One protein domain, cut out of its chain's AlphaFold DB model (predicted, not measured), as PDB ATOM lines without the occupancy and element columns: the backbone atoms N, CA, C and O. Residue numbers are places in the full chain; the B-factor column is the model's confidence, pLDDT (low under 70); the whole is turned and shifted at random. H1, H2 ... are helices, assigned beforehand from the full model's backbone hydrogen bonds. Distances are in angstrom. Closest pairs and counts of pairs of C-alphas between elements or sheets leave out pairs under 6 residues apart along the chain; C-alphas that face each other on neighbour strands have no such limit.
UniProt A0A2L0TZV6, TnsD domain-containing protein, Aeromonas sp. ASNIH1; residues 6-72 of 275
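This is residues 6 to 72 of the 275 residues of the protein "TnsD domain-containing protein" of Aeromonas sp. ASNIH1 (UniProt A0A2L0TZV6). Two helices, H1 and H4, are set crosswise, with the end of H4 packing on H1, while short H3 packs on H4 near the start of H1. Short H2 follows the end of H1, and a long link leads from it back to H3. The 67 printed residues have four named helices, H1 to H4 in chain order, and no named strand: all helix, though helices hold 33 residues, under half. The whole is compact, radius of gyration of the C-alphas 11.8 A, spanning 30 by 26 by 20 A.

H1, residues 12 to 22, begins at C-alpha (133.711, 143.479, 26.868) and is 15.6 A long. H2 is residues 25 to 30, 8.8 A; H3 is 42 to 46, 6.1 A. H4, residues 56 to 66, 15.5 A, ends at C-alpha (144.144, 138.027, 23.942).

H1 and H4 touch, about perpendicular at 84 degrees; their closest C-alphas, Val 19 and Ser 65, are 5.1 A apart. H3 touches H4, closest C-alphas Leu 43 and Ala 62 at 7.6 A. H2 and H4 are apart. In H1, H2, H3 and H4 every O i to N i+4 pair is within hydrogen-bond range.

The printed part has no cut. The link H2 to H3 is long. Residues 6 to 9 and 37 to 40 have pLDDT under 70.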
ATOM      1  N   LYS A   6     140.486 151.058  27.773       42.97
ATOM      2  CA  LYS A   6     140.494 152.527  27.854       42.97
ATOM      3  C   LYS A   6     140.351 152.912  29.330       42.97
ATOM      4  O   LYS A   6     139.332 152.631  29.949       42.97
ATOM      5  N   VAL A   7     141.420 153.468  29.901       50.31
ATOM      6  CA  VAL A   7     141.484 154.259  31.154       50.31
ATOM      7  C   VAL A   7     140.532 153.810  32.293       50.31
ATOM      8  O   VAL A   7     139.884 154.639  32.915       50.31
ATOM      9  N   LYS A   8     140.512 152.503  32.626       54.22
ATOM     10  CA  LYS A   8     139.759 151.815  33.720       54.22
ATOM     11  C   LYS A   8     138.491 151.034  33.335       54.22
ATOM     12  O   LYS A   8     137.884 150.441  34.225       54.22
ATOM     13  N   GLN A   9     138.110 150.941  32.061       59.91
ATOM     14  CA  GLN A   9     137.035 150.036  31.627       59.91
ATOM     15  C   GLN A   9     137.524 149.041  30.567       59.91
ATOM     16  O   GLN A   9     138.134 149.412  29.563       59.91
ATOM     17  N   VAL A  10     137.264 147.757  30.831       71.25
ATOM     18  CA  VAL A  10     137.527 146.643  29.914       71.25
ATOM     19  C   VAL A  10     136.423 146.621  28.861       71.25
ATOM     20  O   VAL A  10     135.247 146.506  29.216       71.25
ATOM     21  N   LYS A  11     136.786 146.714  27.578       79.81
ATOM     22  CA  LYS A  11     135.826 146.636  26.473       79.81
ATOM     23  C   LYS A  11     135.370 145.190  26.271       79.81
ATOM     24  O   LYS A  11     136.034 144.399  25.612       79.81
ATOM     25  N   GLN A  12     134.240 144.847  26.881       77.31
ATOM     26  CA  GLN A  12     133.711 143.479  26.868       77.31
ATOM     27  C   GLN A  12     133.314 143.006  25.461       77.31
ATOM     28  O   GLN A  12     133.462 141.826  25.173       77.31
ATOM     29  N   GLY A  13     132.871 143.921  24.588       80.12
ATOM     30  CA  GLY A  13     132.581 143.620  23.180       80.12
ATOM     31  C   GLY A  13     133.825 143.153  22.421       80.12
ATOM     32  O   GLY A  13     133.825 142.052  21.887       80.12
ATOM     33  N   ASP A  14     134.913 143.928  22.473       84.44
ATOM     34  CA  ASP A  14     136.180 143.598  21.800       84.44
ATOM     35  C   ASP A  14     136.771 142.258  22.285       84.44
ATOM     36  O   ASP A  14     137.356 141.511  21.506       84.44
ATOM     37  N   ILE A  15     136.632 141.930  23.576       87.62
ATOM     38  CA  ILE A  15     137.083 140.635  24.118       87.62
ATOM     39  C   ILE A  15     136.219 139.493  23.588       87.62
ATOM     40  O   ILE A  15     136.750 138.461  23.185       87.62
ATOM     41  N   HIS A  16     134.901 139.674  23.583       88.75
ATOM     42  CA  HIS A  16     133.963 138.684  23.074       88.75
ATOM     43  C   HIS A  16     134.218 138.372  21.593       88.75
ATOM     44  O   HIS A  16     134.281 137.207  21.207       88.75
ATOM     45  N   GLU A  17     134.426 139.409  20.780       87.75
ATOM     46  CA  GLU A  17     134.751 139.277  19.359       87.75
ATOM     47  C   GLU A  17     136.070 138.530  19.143       87.75
ATOM     48  O   GLU A  17     136.120 137.587  18.357       87.75
ATOM     49  N   ARG A  18     137.122 138.871  19.900       89.75
ATOM     50  CA  ARG A  18     138.413 138.174  19.808       89.75
ATOM     51  C   ARG A  18     138.306 136.697  20.167       89.75
ATOM     52  O   ARG A  18     138.848 135.869  19.442       89.75
ATOM     53  N   VAL A  19     137.576 136.356  21.229       91.88
ATOM     54  CA  VAL A  19     137.389 134.950  21.614       91.88
ATOM     55  C   VAL A  19     136.643 134.177  20.530       91.88
ATOM     56  O   VAL A  19     137.113 133.119  20.128       91.88
ATOM     57  N   LEU A  20     135.543 134.716  19.996       90.19
ATOM     58  CA  LEU A  20     134.787 134.044  18.932       90.19
ATOM     59  C   LEU A  20     135.525 133.994  17.587       90.19
ATOM     60  O   LEU A  20     135.272 133.093  16.794       90.19
ATOM     61  N   SER A  21     136.447 134.928  17.328       90.25
ATOM     62  CA  SER A  21     137.309 134.881  16.139       90.25
ATOM     63  C   SER A  21     138.363 133.772  16.206       90.25
ATOM     64  O   SER A  21     138.802 133.275  15.172       90.25
ATOM     65  N   ARG A  22     138.766 133.382  17.422       90.19
ATOM     66  CA  ARG A  22     139.843 132.418  17.674       90.19
ATOM     67  C   ARG A  22     139.315 131.018  17.993       90.19
ATOM     68  O   ARG A  22     139.940 130.033  17.615       90.19
ATOM     69  N   TRP A  23     138.157 130.930  18.643       92.88
ATOM     70  CA  TRP A  23     137.543 129.687  19.102       92.88
ATOM     71  C   TRP A  23     136.123 129.544  18.538       92.88
ATOM     72  O   TRP A  23     135.266 130.380  18.838       92.88
ATOM     73  N   PRO A  24     135.829 128.480  17.762       93.44
ATOM     74  CA  PRO A  24     134.490 128.244  17.233       93.44
ATOM     75  C   PRO A  24     133.444 128.132  18.347       93.44
ATOM     76  O   PRO A  24     133.659 127.441  19.347       93.44
ATOM     77  N   ALA A  25     132.283 128.757  18.148       90.62
ATOM     78  CA  ALA A  25     131.203 128.763  19.138       90.62
ATOM     79  C   ALA A  25     130.754 127.343  19.527       90.62
ATOM     80  O   ALA A  25     130.593 127.053  20.712       90.62
ATOM     81  N   ASP A  26     130.637 126.437  18.553       92.06
ATOM     82  CA  ASP A  26     130.239 125.046  18.797       92.06
ATOM     83  C   ASP A  26     131.259 124.297  19.660       92.06
ATOM     84  O   ASP A  26     130.881 123.532  20.547       92.06
ATOM     85  N   TRP A  27     132.555 124.560  19.458       94.81
ATOM     86  CA  TRP A  27     133.610 123.968  20.278       94.81
ATOM     87  C   TRP A  27     133.525 124.471  21.720       94.81
ATOM     88  O   TRP A  27     133.566 123.677  22.659       94.81
ATOM     89  N   LEU A  28     133.324 125.780  21.910       93.50
ATOM     90  CA  LEU A  28     133.141 126.362  23.240       93.50
ATOM     91  C   LEU A  28     131.936 125.743  23.956       93.50
ATOM     92  O   LEU A  28     132.035 125.412  25.134       93.50
ATOM     93  N   VAL A  29     130.821 125.522  23.257       92.19
ATOM     94  CA  VAL A  29     129.644 124.844  23.822       92.19
ATOM     95  C   VAL A  29     129.970 123.402  24.218       92.19
ATOM     96  O   VAL A  29     129.646 123.000  25.336       92.19
ATOM     97  N   GLN A  30     130.652 122.640  23.357       93.75
ATOM     98  CA  GLN A  30     131.049 121.253  23.641       93.75
ATOM     99  C   GLN A  30     131.957 121.132  24.872       93.75
ATOM    100  O   GLN A  30     131.836 120.169  25.625       93.75
ATOM    101  N   GLN A  31     132.828 122.116  25.108       92.19
ATOM    102  CA  GLN A  31     133.714 122.152  26.280       92.19
ATOM    103  C   GLN A  31     133.069 122.786  27.527       92.19
ATOM    104  O   GLN A  31     133.744 122.990  28.536       92.19
ATOM    105  N   GLY A  32     131.773 123.117  27.485       91.31
ATOM    106  CA  GLY A  32     131.060 123.733  28.610       91.31
ATOM    107  C   GLY A  32     131.402 125.210  28.846       91.31
ATOM    108  O   GLY A  32     131.130 125.741  29.918       91.31
ATOM    109  N   LEU A  33     131.976 125.882  27.848       92.44
ATOM    110  CA  LEU A  33     132.424 127.279  27.873       92.44
ATOM    111  C   LEU A  33     131.481 128.213  27.104       92.44
ATOM    112  O   LEU A  33     131.908 129.265  26.625       92.44
ATOM    113  N   ALA A  34     130.206 127.845  26.971       89.81
ATOM    114  CA  ALA A  34     129.221 128.614  26.217       89.81
ATOM    115  C   ALA A  34     129.206 130.096  26.641       89.81
ATOM    116  O   ALA A  34     129.076 130.442  27.821       89.81
ATOM    117  N   ILE A  35     129.364 130.982  25.658       86.75
ATOM    118  CA  ILE A  35     129.386 132.428  25.869       86.75
ATOM    119  C   ILE A  35     127.988 132.962  25.558       86.75
ATOM    120  O   ILE A  35     127.528 132.914  24.421       86.75
ATOM    121  N   HIS A  36     127.299 133.453  26.586       80.00
ATOM    122  CA  HIS A  36     125.964 134.035  26.462       80.00
ATOM    123  C   HIS A  36     126.036 135.562  26.561       80.00
ATOM    124  O   HIS A  36     126.804 136.100  27.361       80.00
ATOM    125  N   ASN A  37     125.163 136.265  25.834       68.06
ATOM    126  CA  ASN A  37     125.034 137.731  25.888       68.06
ATOM    127  C   ASN A  37     124.385 138.254  27.191       68.06
ATOM    128  O   ASN A  37     124.048 139.433  27.303       68.06
ATOM    129  N   GLU A  38     124.198 137.392  28.191       67.19
ATOM    130  CA  GLU A  38     123.576 137.734  29.465       67.19
ATOM    131  C   GLU A  38     124.555 138.395  30.447       67.19
ATOM    132  O   GLU A  38     125.763 138.130  30.480       67.19
ATOM    133  N   SER A  39     124.006 139.240  31.324       60.19
ATOM    134  CA  SER A  39     124.746 139.838  32.436       60.19
ATOM    135  C   SER A  39     125.186 138.755  33.426       60.19
ATOM    136  O   SER A  39     124.418 138.356  34.295       60.19
ATOM    137  N   GLY A  40     126.438 138.300  33.326       66.44
ATOM    138  CA  GLY A  40     126.977 137.255  34.208       66.44
ATOM    139  C   GLY A  40     127.769 136.141  33.525       66.44
ATOM    140  O   GLY A  40     128.209 135.236  34.233       66.44
ATOM    141  N   CYS A  41     127.980 136.212  32.206       85.75
ATOM    142  CA  CYS A  41     128.843 135.285  31.472       85.75
ATOM    143  C   CYS A  41     130.240 135.152  32.115       85.75
ATOM    144  O   CYS A  41     130.816 136.139  32.591       85.75
ATOM    145  N   TRP A  42     130.793 133.933  32.105       91.00
ATOM    146  CA  TRP A  42     132.119 133.626  32.646       91.00
ATOM    147  C   TRP A  42     133.209 134.518  32.040       91.00
ATOM    148  O   TRP A  42     134.048 135.042  32.776       91.00
ATOM    149  N   LEU A  43     133.117 134.795  30.733       90.38
ATOM    150  CA  LEU A  43     134.080 135.620  30.014       90.38
ATOM    151  C   LEU A  43     134.081 137.059  30.533       90.38
ATOM    152  O   LEU A  43     135.129 137.679  30.639       90.38
ATOM    153  N   GLN A  44     132.932 137.592  30.949       88.50
ATOM    154  CA  GLN A  44     132.894 138.901  31.606       88.50
ATOM    155  C   GLN A  44     133.399 138.833  33.049       88.50
ATOM    156  O   GLN A  44     133.964 139.798  33.569       88.50
ATOM    157  N   ALA A  45     133.140 137.719  33.734       89.06
ATOM    158  CA  ALA A  45     133.472 137.543  35.139       89.06
ATOM    159  C   ALA A  45     134.983 137.379  35.375       89.06
ATOM    160  O   ALA A  45     135.474 137.899  36.378       89.06
ATOM    161  N   ILE A  46     135.711 136.725  34.463       90.62
ATOM    162  CA  ILE A  46     137.153 136.450  34.602       90.62
ATOM    163  C   ILE A  46     138.013 137.727  34.583       90.62
ATOM    164  O   ILE A  46     139.050 137.776  35.241       90.62
ATOM    165  N   PHE A  47     137.538 138.802  33.939       87.81
ATOM    166  CA  PHE A  47     138.192 140.124  33.936       87.81
ATOM    167  C   PHE A  47     137.704 141.072  35.047       87.81
ATOM    168  O   PHE A  47     138.144 142.221  35.125       87.81
ATOM    169  N   ARG A  48     136.776 140.636  35.908       84.25
ATOM    170  CA  ARG A  48     136.325 141.395  37.091       84.25
ATOM    171  C   ARG A  48     137.089 140.932  38.334       84.25
ATOM    172  O   ARG A  48     137.929 140.048  38.276       84.25
ATOM    173  N   LYS A  49     136.779 141.508  39.504       82.81
ATOM    174  CA  LYS A  49     137.290 140.989  40.784       82.81
ATOM    175  C   LYS A  49     136.910 139.510  40.924       82.81
ATOM    176  O   LYS A  49     135.717 139.203  40.983       82.81
ATOM    177  N   HIS A  50     137.910 138.633  41.025       82.19
ATOM    178  CA  HIS A  50     137.724 137.190  41.187       82.19
ATOM    179  C   HIS A  50     136.975 136.907  42.496       82.19
ATOM    180  O   HIS A  50     137.490 137.099  43.595       82.19
ATOM    181  N   ARG A  51     135.699 136.535  42.366       78.50
ATOM    182  CA  ARG A  51     134.794 136.160  43.472       78.50
ATOM    183  C   ARG A  51     134.263 134.730  43.323       78.50
ATOM    184  O   ARG A  51     133.436 134.302  44.121       78.50
ATOM    185  N   LYS A  52     134.693 134.037  42.270       80.75
ATOM    186  CA  LYS A  52     134.333 132.670  41.889       80.75
ATOM    187  C   LYS A  52     135.596 131.994  41.353       80.75
ATOM    188  O   LYS A  52     136.500 132.695  40.902       80.75
ATOM    189  N   SER A  53     135.642 130.671  41.424       86.19
ATOM    190  CA  SER A  53     136.692 129.883  40.779       86.19
ATOM    191  C   SER A  53     136.413 129.778  39.281       86.19
ATOM    192  O   SER A  53     135.252 129.662  38.893       86.19
ATOM    193  N   PHE A  54     137.472 129.796  38.478       91.06
ATOM    194  CA  PHE A  54     137.436 129.565  37.035       91.06
ATOM    195  C   PHE A  54     138.272 128.321  36.717       91.06
ATOM    196  O   PHE A  54     139.279 128.058  37.380       91.06
ATOM    197  N   SER A  55     137.845 127.546  35.729       91.75
ATOM    198  CA  SER A  55     138.542 126.374  35.211       91.75
ATOM    199  C   SER A  55     139.819 126.763  34.465       91.75
ATOM    200  O   SER A  55     139.989 127.899  34.018       91.75
ATOM    201  N   TYR A  56     140.735 125.808  34.302       91.69
ATOM    202  CA  TYR A  56     141.950 126.022  33.513       91.69
ATOM    203  C   TYR A  56     141.624 126.358  32.049       91.69
ATOM    204  O   TYR A  56     142.271 127.227  31.476       91.69
ATOM    205  N   LEU A  57     140.578 125.755  31.469       92.94
ATOM    206  CA  LEU A  57     140.165 126.027  30.090       92.94
ATOM    207  C   LEU A  57     139.671 127.463  29.897       92.94
ATOM    208  O   LEU A  57     140.057 128.098  28.921       92.94
ATOM    209  N   GLU A  58     138.887 128.008  30.833       94.06
ATOM    210  CA  GLU A  58     138.445 129.413  30.775       94.06
ATOM    211  C   GLU A  58     139.641 130.374  30.731       94.06
ATOM    212  O   GLU A  58     139.638 131.345  29.974       94.06
ATOM    213  N   HIS A  59     140.693 130.080  31.503       92.44
ATOM    214  CA  HIS A  59     141.925 130.864  31.470       92.44
ATOM    215  C   HIS A  59     142.684 130.681  30.155       92.44
ATOM    216  O   HIS A  59     143.107 131.676  29.576       92.44
ATOM    217  N   ILE A  60     142.841 129.447  29.668       93.19
ATOM    218  CA  ILE A  60     143.566 129.169  28.419       93.19
ATOM    219  C   ILE A  60     142.879 129.852  27.237       93.19
ATOM    220  O   ILE A  60     143.547 130.562  26.497       93.19
ATOM    221  N   VAL A  61     141.558 129.717  27.098       93.94
ATOM    222  CA  VAL A  61     140.785 130.364  26.025       93.94
ATOM    223  C   VAL A  61     140.929 131.885  26.091       93.94
ATOM    224  O   VAL A  61     141.160 132.532  25.069       93.94
ATOM    225  N   ALA A  62     140.832 132.472  27.287       92.88
ATOM    226  CA  ALA A  62     140.994 133.911  27.464       92.88
ATOM    227  C   ALA A  62     142.416 134.390  27.127       92.88
ATOM    228  O   ALA A  62     142.571 135.447  26.516       92.88
ATOM    229  N   LEU A  63     143.447 133.636  27.518       92.56
ATOM    230  CA  LEU A  63     144.845 133.965  27.243       92.56
ATOM    231  C   LEU A  63     145.171 133.811  25.755       92.56
ATOM    232  O   LEU A  63     145.666 134.766  25.162       92.56
ATOM    233  N   ASP A  64     144.810 132.681  25.146       92.12
ATOM    234  CA  ASP A  64     145.030 132.402  23.720       92.12
ATOM    235  C   ASP A  64     144.370 133.453  22.819       92.12
ATOM    236  O   ASP A  64     144.944 133.894  21.830       92.12
ATOM    237  N   SER A  65     143.180 133.925  23.200       91.88
ATOM    238  CA  SER A  65     142.435 134.916  22.414       91.88
ATOM    239  C   SER A  65     142.954 136.354  22.562       91.88
ATOM    240  O   SER A  65     142.589 137.231  21.776       91.88
ATOM    241  N   LEU A  66     143.733 136.654  23.608       90.00
ATOM    242  CA  LEU A  66     144.144 138.027  23.942       90.00
ATOM    243  C   LEU A  66     145.646 138.277  23.831       90.00
ATOM    244  O   LEU A  66     146.063 139.443  23.763       90.00
ATOM    245  N   LEU A  67     146.447 137.219  23.859       89.38
ATOM    246  CA  LEU A  67     147.886 137.278  23.675       89.38
ATOM    247  C   LEU A  67     148.250 137.134  22.189       89.38
ATOM    248  O   LEU A  67     147.397 136.782  21.375       89.38
ATOM    249  N   PRO A  68     149.481 137.507  21.796       87.44
ATOM    250  CA  PRO A  68     149.929 137.358  20.414       87.44
ATOM    251  C   PRO A  68     149.874 135.897  19.961       87.44
ATOM    252  O   PRO A  68     149.998 134.999  20.785       87.44
ATOM    253  N   GLU A  69     149.800 135.659  18.651       82.94
ATOM    254  CA  GLU A  69     149.764 134.299  18.080       82.94
ATOM    255  C   GLU A  69     150.985 133.439  18.434       82.94
ATOM    256  O   GLU A  69     150.924 132.217  18.358       82.94
ATOM    257  N   SER A  70     152.090 134.068  18.840       86.31
ATOM    258  CA  SER A  70     153.283 133.388  19.343       86.31
ATOM    259  C   SER A  70     153.104 132.791  20.743       86.31
ATOM    260  O   SER A  70     153.997 132.098  21.224       86.31
ATOM    261  N   TRP A  71     152.014 133.111  21.443       91.31
ATOM    262  CA  TRP A  71     151.730 132.560  22.760       91.31
ATOM    263  C   TRP A  71     151.218 131.125  22.640       91.31
ATOM    264  O   TRP A  71     150.327 130.834  21.848       91.31
ATOM    265  N   ASN A  72     151.769 130.230  23.456       87.88
ATOM    266  CA  ASN A  72     151.382 128.829  23.494       87.88
ATOM    267  C   ASN A  72     151.341 128.355  24.950       87.88
ATOM    268  O   ASN A  72     152.277 128.573  25.716       87.88
TER     269      ASN A  72